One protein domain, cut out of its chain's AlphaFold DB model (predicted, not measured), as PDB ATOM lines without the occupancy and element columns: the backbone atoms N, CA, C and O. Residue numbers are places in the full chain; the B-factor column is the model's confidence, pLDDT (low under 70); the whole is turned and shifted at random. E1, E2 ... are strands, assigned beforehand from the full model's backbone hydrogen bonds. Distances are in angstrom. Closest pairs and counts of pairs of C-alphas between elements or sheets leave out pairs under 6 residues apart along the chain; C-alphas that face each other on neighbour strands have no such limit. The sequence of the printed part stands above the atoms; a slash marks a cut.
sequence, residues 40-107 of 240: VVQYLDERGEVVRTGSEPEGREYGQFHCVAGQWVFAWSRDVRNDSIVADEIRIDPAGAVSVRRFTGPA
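What this domain is: This is residues 40 to 107 of the 240 residues of an uncharacterized protein of Plantactinospora sp. CNZ320 (UniProt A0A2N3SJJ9). Two small sheets, set one after the other along the long axis and only partly face to face, make a loose sandwich with crossed strands. One is a strongly twisted sheet of E2, E1, E6 and E7; the other is a hairpin-built sheet of E3, E4 and E5, and the link of residues 75 to 84 lies at the far end from the turn of residues 45 to 49. The printed part has 68 residues with no named helix and seven named strands, E1 to E7 in that order; the class is all strand, though under half of the residues, 30 of 68, are in named elements. The larger sheet, in the order E2, E1, E6, E7, is mixed, and the smaller, E3, E4, E5, is antiparallel. The whole is compact, with a radius of gyration of the C-alphas of 11.9 A, and elongated, spanning 35 by 23 by 17 A.

Where its parts are: E1, residues 40 to 44, begins with C-alpha 40 at (-23.646, -15.425, -35.785) and is 13.3 A long. E2, residues 50 to 56, is the longest strand by residues, at 16.4 A. E3 is residues 65 to 68 and E4 residues 71 to 74, with C-alpha 71 at (-17.074, -15.011, -39.844). E5 is residues 85 to 87. E6, residues 89 to 92, is 10.1 A long. E7, residues 98 to 100, ends with C-alpha 100 at (-26.977, -11.640, -45.490).

How they stand to each other: In the larger sheet the hairpin E1 and E2 is antiparallel at 150 degrees, with N 43 and O 52 2.8 A apart, within hydrogen-bond range. E1 and E6 are parallel at 31 degrees, with N 42 and O 90 at 2.8 A. The hairpin E6 and E7 has N 91 and O 99 at 2.7 A. E2 and E7 are the edge strands. E5 runs on into E6 across a break of 1 residue, at 73 degrees. E3, E4 and E5 form a meander, each strand the antiparallel neighbour of the one before; N 68 and O 71 are 2.8 A apart, and N 87 and O 72 are 2.7 A apart. Residues 61 to 62 pair antiparallel with residues 65 to 66 of E3. In the sandwich, two sheets face to face, the strands of one stand at 69 degrees to those of the other; the closest C-alphas of E4 and E6 are those of Trp 72 and Glu 89, 6.6 A apart. E2 and E5 are apart.

The domain as a whole: The C-alphas farthest apart are those of Arg 47 and Asn 82, 36.1 A. The printed part has no cut and no long link. The mean pLDDT of the printed part is 84.2; residues 76 to 83 and 106 to 107 are under 70.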
ATOM      1  N   VAL A  40     -22.333 -15.920 -36.225       94.88
ATOM      2  CA  VAL A  40     -23.646 -15.425 -35.785       94.88
ATOM      3  C   VAL A  40     -24.735 -15.747 -36.808       94.88
ATOM      4  O   VAL A  40     -24.569 -15.509 -38.003       94.88
ATOM      5  N   VAL A  41     -25.884 -16.236 -36.338       95.75
ATOM      6  CA  VAL A  41     -27.065 -16.508 -37.173       95.75
ATOM      7  C   VAL A  41     -28.285 -15.797 -36.613       95.75
ATOM      8  O   VAL A  41     -28.633 -15.972 -35.446       95.75
ATOM      9  N   GLN A  42     -28.973 -15.038 -37.456       96.06
ATOM     10  CA  GLN A  42     -30.288 -14.473 -37.173       96.06
ATOM     11  C   GLN A  42     -31.370 -15.346 -37.812       96.06
ATOM     12  O   GLN A  42     -31.272 -15.730 -38.970       96.06
ATOM     13  N   TYR A  43     -32.425 -15.646 -37.071       94.38
ATOM     14  CA  TYR A  43     -33.587 -16.380 -37.552       94.38
ATOM     15  C   TYR A  43     -34.739 -15.400 -37.704       94.38
ATOM     16  O   TYR A  43     -35.032 -14.649 -36.767       94.38
ATOM     17  N   LEU A  44     -35.356 -15.399 -38.881       92.81
ATOM     18  CA  LEU A  44     -36.431 -14.483 -39.240       92.81
ATOM     19  C   LEU A  44     -37.802 -15.149 -39.081       92.81
ATOM     20  O   LEU A  44     -37.916 -16.374 -39.136       92.81
ATOM     21  N   ASP A  45     -38.845 -14.343 -38.901       92.12
ATOM     22  CA  ASP A  45     -40.233 -14.773 -39.085       92.12
ATOM     23  C   ASP A  45     -40.720 -14.575 -40.532       92.12
ATOM     24  O   ASP A  45     -39.980 -14.140 -41.414       92.12
ATOM     25  N   GLU A  46     -41.995 -14.888 -40.786       89.62
ATOM     26  CA  GLU A  46     -42.637 -14.720 -42.099       89.62
ATOM     27  C   GLU A  46     -42.708 -13.255 -42.571       89.62
ATOM     28  O   GLU A  46     -42.995 -12.997 -43.738       89.62
ATOM     29  N   ARG A  47     -42.472 -12.286 -41.679       86.62
ATOM     30  CA  ARG A  47     -42.455 -10.850 -41.990       86.62
ATOM     31  C   ARG A  47     -41.038 -10.328 -42.231       86.62
ATOM     32  O   ARG A  47     -40.889  -9.154 -42.562       86.62
ATOM     33  N   GLY A  48     -40.021 -11.178 -42.086       83.00
ATOM     34  CA  GLY A  48     -38.616 -10.803 -42.204       83.00
ATOM     35  C   GLY A  48     -38.035 -10.164 -40.939       83.00
ATOM     36  O   GLY A  48     -36.928  -9.626 -40.990       83.00
ATOM     37  N   GLU A  49     -38.745 -10.223 -39.808       89.81
ATOM     38  CA  GLU A  49     -38.279  -9.681 -38.532       89.81
ATOM     39  C   GLU A  49     -37.425 -10.707 -37.785       89.81
ATOM     40  O   GLU A  49     -37.718 -11.904 -37.777       89.81
ATOM     41  N   VAL A  50     -36.359 -10.247 -37.124       92.56
ATOM     42  CA  VAL A  50     -35.468 -11.132 -36.359       92.56
ATOM     43  C   VAL A  50     -36.176 -11.592 -35.087       92.56
ATOM     44  O   VAL A  50     -36.407 -10.802 -34.173       92.56
ATOM     45  N   VAL A  51     -36.459 -12.890 -34.992       95.62
ATOM     46  CA  VAL A  51     -37.094 -13.501 -33.811       95.62
ATOM     47  C   VAL A  51     -36.103 -14.182 -32.879       95.62
ATOM     48  O   VAL A  51     -36.397 -14.381 -31.699       95.62
ATOM     49  N   ARG A  52     -34.922 -14.551 -33.382       93.75
ATOM     50  CA  ARG A  52     -33.871 -15.189 -32.583       93.75
ATOM     51  C   ARG A  52     -32.497 -14.929 -33.180       93.75
ATOM     52  O   ARG A  52     -32.324 -15.053 -34.383       93.75
ATOM     53  N   THR A  53     -31.510 -14.695 -32.324       95.44
ATOM     54  CA  THR A  53     -30.089 -14.717 -32.695       95.44
ATOM     55  C   THR A  53     -29.421 -15.899 -32.004       95.44
ATOM     56  O   THR A  53     -29.668 -16.153 -30.824       95.44
ATOM     57  N   GLY A  54     -28.616 -16.651 -32.741       93.31
ATOM     58  CA  GLY A  54     -27.817 -17.763 -32.241       93.31
ATOM     59  C   GLY A  54     -26.393 -17.713 -32.780       93.31
ATOM     60  O   GLY A  54     -26.010 -16.770 -33.474       93.31
ATOM     61  N   SER A  55     -25.628 -18.748 -32.461       93.56
ATOM     62  CA  SER A  55     -24.289 -18.979 -32.985       93.56
ATOM     63  C   SER A  55     -24.185 -20.402 -33.527       93.56
ATOM     64  O   SER A  55     -24.874 -21.307 -33.052       93.56
ATOM     65  N   GLU A  56     -23.355 -20.581 -34.543       94.50
ATOM     66  CA  GLU A  56     -23.083 -21.862 -35.188       94.50
ATOM     67  C   GLU A  56     -21.594 -22.177 -35.097       94.50
ATOM     68  O   GLU A  56     -20.786 -21.255 -35.210       94.50
ATOM     69  N   PRO A  57     -21.219 -23.450 -34.907       93.81
ATOM     70  CA  PRO A  57     -19.826 -23.817 -34.717       93.81
ATOM     71  C   PRO A  57     -18.989 -23.598 -35.982       93.81
ATOM     72  O   PRO A  57     -19.493 -23.665 -37.107       93.81
ATOM     73  N   GLU A  58     -17.684 -23.418 -35.779       90.19
ATOM     74  CA  GLU A  58     -16.668 -23.406 -36.841       90.19
ATOM     75  C   GLU A  58     -16.856 -24.579 -37.821       90.19
ATOM     76  O   GLU A  58     -17.101 -25.721 -37.416       90.19
ATOM     77  N   GLY A  59     -16.726 -24.304 -39.119       88.56
ATOM     78  CA  GLY A  59     -16.887 -25.288 -40.190       88.56
ATOM     79  C   GLY A  59     -18.342 -25.606 -40.548       88.56
ATOM     80  O   GLY A  59     -18.583 -26.427 -41.432       88.56
ATOM     81  N   ARG A  60     -19.328 -24.979 -39.891       93.56
ATOM     82  CA  ARG A  60     -20.734 -25.083 -40.298       93.56
ATOM     83  C   ARG A  60     -20.953 -24.433 -41.663       93.56
ATOM     84  O   ARG A  60     -20.421 -23.360 -41.932       93.56
ATOM     85  N   GLU A  61     -21.806 -25.048 -42.478       92.12
ATOM     86  CA  GLU A  61     -22.152 -24.558 -43.814       92.12
ATOM     87  C   GLU A  61     -23.656 -24.303 -43.956       92.12
ATOM     88  O   GLU A  61     -24.483 -25.098 -43.496       92.12
ATOM     89  N   TYR A  62     -23.997 -23.212 -44.640       89.69
ATOM     90  CA  TYR A  62     -25.351 -22.844 -45.044       89.69
ATOM     91  C   TYR A  62     -25.336 -22.339 -46.490       89.69
ATOM     92  O   TYR A  62     -25.070 -21.170 -46.763       89.69
ATOM     93  N   GLY A  63     -25.625 -23.230 -47.440       85.75
ATOM     94  CA  GLY A  63     -25.572 -22.895 -48.863       85.75
ATOM     95  C   GLY A  63     -24.147 -22.548 -49.298       85.75
ATOM     96  O   GLY A  63     -23.283 -23.415 -49.287       85.75
ATOM     97  N   GLN A  64     -23.924 -21.291 -49.682       85.88
ATOM     98  CA  GLN A  64     -22.619 -20.749 -50.094       85.88
ATOM     99  C   GLN A  64     -21.824 -20.122 -48.935       85.88
ATOM    100  O   GLN A  64     -20.764 -19.544 -49.159       85.88
ATOM    101  N   PHE A  65     -22.348 -20.189 -47.708       90.06
ATOM    102  CA  PHE A  65     -21.729 -19.599 -46.527       90.06
ATOM    103  C   PHE A  65     -21.071 -20.658 -45.652       90.06
ATOM    104  O   PHE A  65     -21.719 -21.628 -45.260       90.06
ATOM    105  N   HIS A  66     -19.816 -20.421 -45.282       91.56
ATOM    106  CA  HIS A  66     -19.016 -21.293 -44.427       91.56
ATOM    107  C   HIS A  66     -18.562 -20.520 -43.191       91.56
ATOM    108  O   HIS A  66     -18.037 -19.416 -43.310       91.56
ATOM    109  N   CYS A  67     -18.761 -21.078 -42.002       92.06
ATOM    110  CA  CYS A  67     -18.293 -20.458 -40.772       92.06
ATOM    111  C   CYS A  67     -16.785 -20.679 -40.609       92.06
ATOM    112  O   CYS A  67     -16.351 -21.822 -40.450       92.06
ATOM    113  N   VAL A  68     -16.005 -19.599 -40.667       90.06
ATOM    114  CA  VAL A  68     -14.545 -19.615 -40.534       90.06
ATOM    115  C   VAL A  68     -14.088 -18.490 -39.613       90.06
ATOM    116  O   VAL A  68     -14.323 -17.312 -39.881       90.06
ATOM    117  N   ALA A  69     -13.399 -18.848 -38.534       88.56
ATOM    118  CA  ALA A  69     -12.856 -17.942 -37.527       88.56
ATOM    119  C   ALA A  69     -13.872 -16.895 -37.013       88.56
ATOM    120  O   ALA A  69     -13.525 -15.730 -36.790       88.56
ATOM    121  N   GLY A  70     -15.128 -17.310 -36.818       88.81
ATOM    122  CA  GLY A  70     -16.214 -16.439 -36.359       88.81
ATOM    123  C   GLY A  70     -16.782 -15.497 -37.428       88.81
ATOM    124  O   GLY A  70     -17.476 -14.540 -37.083       88.81
ATOM    125  N   GLN A  71     -16.494 -15.735 -38.711       90.50
ATOM    126  CA  GLN A  71     -17.074 -15.011 -39.844       90.50
ATOM    127  C   GLN A  71     -17.694 -15.972 -40.857       90.50
ATOM    128  O   GLN A  71     -17.205 -17.078 -41.076       90.50
ATOM    129  N   TRP A  72     -18.759 -15.536 -41.520       92.00
ATOM    130  CA  TRP A  72     -19.345 -16.280 -42.626       92.00
ATOM    131  C   TRP A  72     -18.614 -15.958 -43.915       92.00
ATOM    132  O   TRP A  72     -18.812 -14.894 -44.488       92.00
ATOM    133  N   VAL A  73     -17.785 -16.875 -44.387       89.06
ATOM    134  CA  VAL A  73     -17.124 -16.790 -45.687       89.06
ATOM    135  C   VAL A  73     -18.115 -17.170 -46.781       89.06
ATOM    136  O   VAL A  73     -18.676 -18.263 -46.755       89.06
ATOM    137  N   PHE A  74     -18.328 -16.272 -47.736       87.00
ATOM    138  CA  PHE A  74     -19.122 -16.497 -48.935       87.00
ATOM    139  C   PHE A  74     -18.240 -17.018 -50.062       87.00
ATOM    140  O   PHE A  74     -17.263 -16.377 -50.450       87.00
ATOM    141  N   ALA A  75     -18.602 -18.181 -50.590       79.19
ATOM    142  CA  ALA A  75     -17.857 -18.846 -51.641       79.19
ATOM    143  C   ALA A  75     -18.734 -19.019 -52.892       79.19
ATOM    144  O   ALA A  75     -19.728 -19.746 -52.894       79.19
ATOM    145  N   TRP A  76     -18.341 -18.354 -53.983       69.94
ATOM    146  CA  TRP A  76     -18.980 -18.455 -55.306       69.94
ATOM    147  C   TRP A  76     -18.884 -19.870 -55.888       69.94
ATOM    148  O   TRP A  76     -19.757 -20.319 -56.629       69.94
ATOM    149  N   SER A  77     -17.808 -20.576 -55.533       60.22
ATOM    150  CA  SER A  77     -17.535 -21.979 -55.844       60.22
ATOM    151  C   SER A  77     -16.897 -22.652 -54.621       60.22
ATOM    152  O   SER A  77     -16.463 -21.967 -53.702       60.22
ATOM    153  N   ARG A  78     -16.838 -23.991 -54.582       47.41
ATOM    154  CA  ARG A  78     -16.328 -24.743 -53.412       47.41
ATOM    155  C   ARG A  78     -14.855 -24.472 -53.075       47.41
ATOM    156  O   ARG A  78     -14.418 -24.843 -51.989       47.41
ATOM    157  N   ASP A  79     -14.110 -23.840 -53.978       49.78
ATOM    158  CA  ASP A  79     -12.722 -23.460 -53.747       49.78
ATOM    159  C   ASP A  79     -12.668 -22.043 -53.167       49.78
ATOM    160  O   ASP A  79     -12.808 -21.041 -53.872       49.78
ATOM    161  N   VAL A  80     -12.464 -21.968 -51.851       50.75
ATOM    162  CA  VAL A  80     -12.264 -20.713 -51.116       50.75
ATOM    163  C   VAL A  80     -10.959 -20.071 -51.598       50.75
ATOM    164  O   VAL A  80      -9.863 -20.488 -51.223       50.75
ATOM    165  N   ARG A  81     -11.062 -19.068 -52.476       53.69
ATOM    166  CA  ARG A  81      -9.926 -18.221 -52.864       53.69
ATOM    167  C   ARG A  81      -9.555 -17.274 -51.718       53.69
ATOM    168  O   ARG A  81     -10.403 -16.909 -50.905       53.69
ATOM    169  N   ASN A  82      -8.303 -16.811 -51.701       51.34
ATOM    170  CA  ASN A  82      -7.821 -15.775 -50.771       51.34
ATOM    171  C   ASN A  82      -8.603 -14.449 -50.879       51.34
ATOM    172  O   ASN A  82      -8.502 -13.616 -49.982       51.34
ATOM    173  N   ASP A  83      -9.419 -14.292 -51.924       59.34
ATOM    174  CA  ASP A  83     -10.226 -13.105 -52.197       59.34
ATOM    175  C   ASP A  83     -11.687 -13.271 -51.729       59.34
ATOM    176  O   ASP A  83     -12.649 -12.949 -52.424       59.34
ATOM    177  N   SER A  84     -11.855 -13.865 -50.549       71.06
ATOM    178  CA  SER A  84     -13.161 -14.231 -50.001       71.06
ATOM    179  C   SER A  84     -13.949 -13.016 -49.514       71.06
ATOM    180  O   SER A  84     -13.440 -12.213 -48.731       71.06
ATOM    181  N   ILE A  85     -15.223 -12.924 -49.894       81.44
ATOM    182  CA  ILE A  85     -16.160 -12.020 -49.226       81.44
ATOM    183  C   ILE A  85     -16.651 -12.695 -47.949       81.44
ATOM    184  O   ILE A  85     -16.967 -13.878 -47.941       81.44
ATOM    185  N   VAL A  86     -16.714 -11.946 -46.859       86.94
ATOM    186  CA  VAL A  86     -17.182 -12.400 -45.555       86.94
ATOM    187  C   VAL A  86     -18.411 -11.623 -45.099       86.94
ATOM    188  O   VAL A  86     -18.664 -10.509 -45.543       86.94
ATOM    189  N   ALA A  87     -19.174 -12.189 -44.179       88.31
ATOM    190  CA  ALA A  87     -20.289 -11.550 -43.504       88.31
ATOM    191  C   ALA A  87     -20.175 -11.790 -41.996       88.31
ATOM    192  O   ALA A  87     -19.777 -12.868 -41.551       88.31
ATOM    193  N   ASP A  88     -20.546 -10.792 -41.198       88.69
ATOM    194  CA  ASP A  88     -20.538 -10.932 -39.735       88.69
ATOM    195  C   ASP A  88     -21.691 -11.828 -39.248       88.69
ATOM    196  O   ASP A  88     -21.593 -12.485 -38.214       88.69
ATOM    197  N   GLU A  89     -22.793 -11.863 -40.000       91.88
ATOM    198  CA  GLU A  89     -23.997 -12.619 -39.673       91.88
ATOM    199  C   GLU A  89     -24.757 -13.037 -40.937       91.88
ATOM    200  O   GLU A  89     -24.875 -12.256 -41.887       91.88
ATOM    201  N   ILE A  90     -25.328 -14.242 -40.914       93.62
ATOM    202  CA  ILE A  90     -26.338 -14.685 -41.886       93.62
ATOM    203  C   ILE A  90     -27.733 -14.622 -41.264       93.62
ATOM    204  O   ILE A  90     -27.904 -14.598 -40.042       93.62
ATOM    205  N   ARG A  91     -28.743 -14.634 -42.124       93.62
ATOM    206  CA  ARG A  91     -30.163 -14.665 -41.806       93.62
ATOM    207  C   ARG A  91     -30.783 -15.911 -42.404       93.62
ATOM    208  O   ARG A  91     -30.509 -16.227 -43.554       93.62
ATOM    209  N   ILE A  92     -31.617 -16.592 -41.632       93.62
ATOM    210  CA  ILE A  92     -32.340 -17.783 -42.066       93.62
ATOM    211  C   ILE A  92     -33.830 -17.530 -41.873       93.62
ATOM    212  O   ILE A  92     -34.275 -17.271 -40.753       93.62
ATOM    213  N   ASP A  93     -34.591 -17.582 -42.961       90.12
ATOM    214  CA  ASP A  93     -36.045 -17.440 -42.915       90.12
ATOM    215  C   ASP A  93     -36.749 -18.758 -42.505       90.12
ATOM    216  O   ASP A  93     -36.107 -19.813 -42.421       90.12
ATOM    217  N   PRO A  94     -38.073 -18.750 -42.249       90.50
ATOM    218  CA  PRO A  94     -38.808 -19.970 -41.903       90.50
ATOM    219  C   PRO A  94     -38.787 -21.059 -42.990       90.50
ATOM    220  O   PRO A  94     -39.003 -22.231 -42.682       90.50
ATOM    221  N   ALA A  95     -38.527 -20.693 -44.250       89.44
ATOM    222  CA  ALA A  95     -38.381 -21.616 -45.374       89.44
ATOM    223  C   ALA A  95     -36.944 -22.162 -45.521       89.44
ATOM    224  O   ALA A  95     -36.683 -22.985 -46.407       89.44
ATOM    225  N   GLY A  96     -36.019 -21.729 -44.659       88.38
ATOM    226  CA  GLY A  96     -34.609 -22.097 -44.679       88.38
ATOM    227  C   GLY A  96     -33.786 -21.364 -45.741       88.38
ATOM    228  O   GLY A  96     -32.663 -21.788 -46.014       88.38
ATOM    229  N   ALA A  97     -34.317 -20.309 -46.366       87.75
ATOM    230  CA  ALA A  97     -33.535 -19.465 -47.259       87.75
ATOM    231  C   ALA A  97     -32.513 -18.669 -46.446       87.75
ATOM    232  O   ALA A  97     -32.827 -18.118 -45.387       87.75
ATOM    233  N   VAL A  98     -31.284 -18.636 -46.954       90.25
ATOM    234  CA  VAL A  98     -30.150 -17.989 -46.302       90.25
ATOM    235  C   VAL A  98     -29.889 -16.676 -47.012       90.25
ATOM    236  O   VAL A  98     -29.762 -16.650 -48.235       90.25
ATOM    237  N   SER A  99     -29.796 -15.595 -46.248       88.62
ATOM    238  CA  SER A  99     -29.402 -14.293 -46.763       88.62
ATOM    239  C   SER A  99     -28.410 -13.595 -45.847       88.62
ATOM    240  O   SER A  99     -28.220 -13.987 -44.698       88.62
ATOM    241  N   VAL A 100     -27.774 -12.537 -46.327       88.00
ATOM    242  CA  VAL A 100     -26.977 -11.640 -45.490       88.00
ATOM    243  C   VAL A 100     -27.485 -10.222 -45.595       88.00
ATOM    244  O   VAL A 100     -27.942  -9.774 -46.642       88.00
ATOM    245  N   ARG A 101     -27.357  -9.482 -44.492       79.19
ATOM    246  CA  ARG A 101     -27.515  -8.029 -44.538       79.19
ATOM    247  C   ARG A 101     -26.214  -7.342 -44.896       79.19
ATOM    248  O   ARG A 101     -26.283  -6.229 -45.387       79.19
ATOM    249  N   ARG A 102     -25.060  -7.923 -44.538       76.81
ATOM    250  CA  ARG A 102     -23.771  -7.260 -44.702       76.81
ATOM    251  C   ARG A 102     -22.659  -8.155 -45.236       76.81
ATOM    252  O   ARG A 102     -22.403  -9.185 -44.634       76.81
ATOM    253  N   PHE A 103     -21.972  -7.697 -46.281       82.50
ATOM    254  CA  PHE A 103     -20.729  -8.264 -46.791       82.50
ATOM    255  C   PHE A 103     -19.551  -7.328 -46.535       82.50
ATOM    256  O   PHE A 103     -19.687  -6.118 -46.625       82.50
ATOM    257  N   THR A 104     -18.386  -7.898 -46.284       77.88
ATOM    258  CA  THR A 104     -17.091  -7.230 -46.187       77.88
ATOM    259  C   THR A 104     -16.126  -8.077 -46.997       77.88
ATOM    260  O   THR A 104     -16.140  -9.292 -46.861       77.88
ATOM    261  N   GLY A 105     -15.285  -7.510 -47.847       71.06
ATOM    262  CA  GLY A 105     -14.411  -8.339 -48.670       71.06
ATOM    263  C   GLY A 105     -13.371  -7.531 -49.423       71.06
ATOM    264  O   GLY A 105     -13.411  -6.300 -49.381       71.06
ATOM    265  N   PRO A 106     -12.429  -8.220 -50.077       65.62
ATOM    266  CA  PRO A 106     -11.413  -7.581 -50.886       65.62
ATOM    267  C   PRO A 106     -12.015  -6.926 -52.127       65.62
ATOM    268  O   PRO A 106     -13.179  -7.107 -52.489       65.62
ATOM    269  N   ALA A 107     -11.165  -6.146 -52.771       58.03
ATOM    270  CA  ALA A 107     -11.441  -5.468 -54.009       58.03
ATOM    271  C   ALA A 107     -11.630  -6.438 -55.183       58.03
ATOM    272  O   ALA A 107     -10.665  -7.077 -55.586       58.03
TER     273      ALA A 107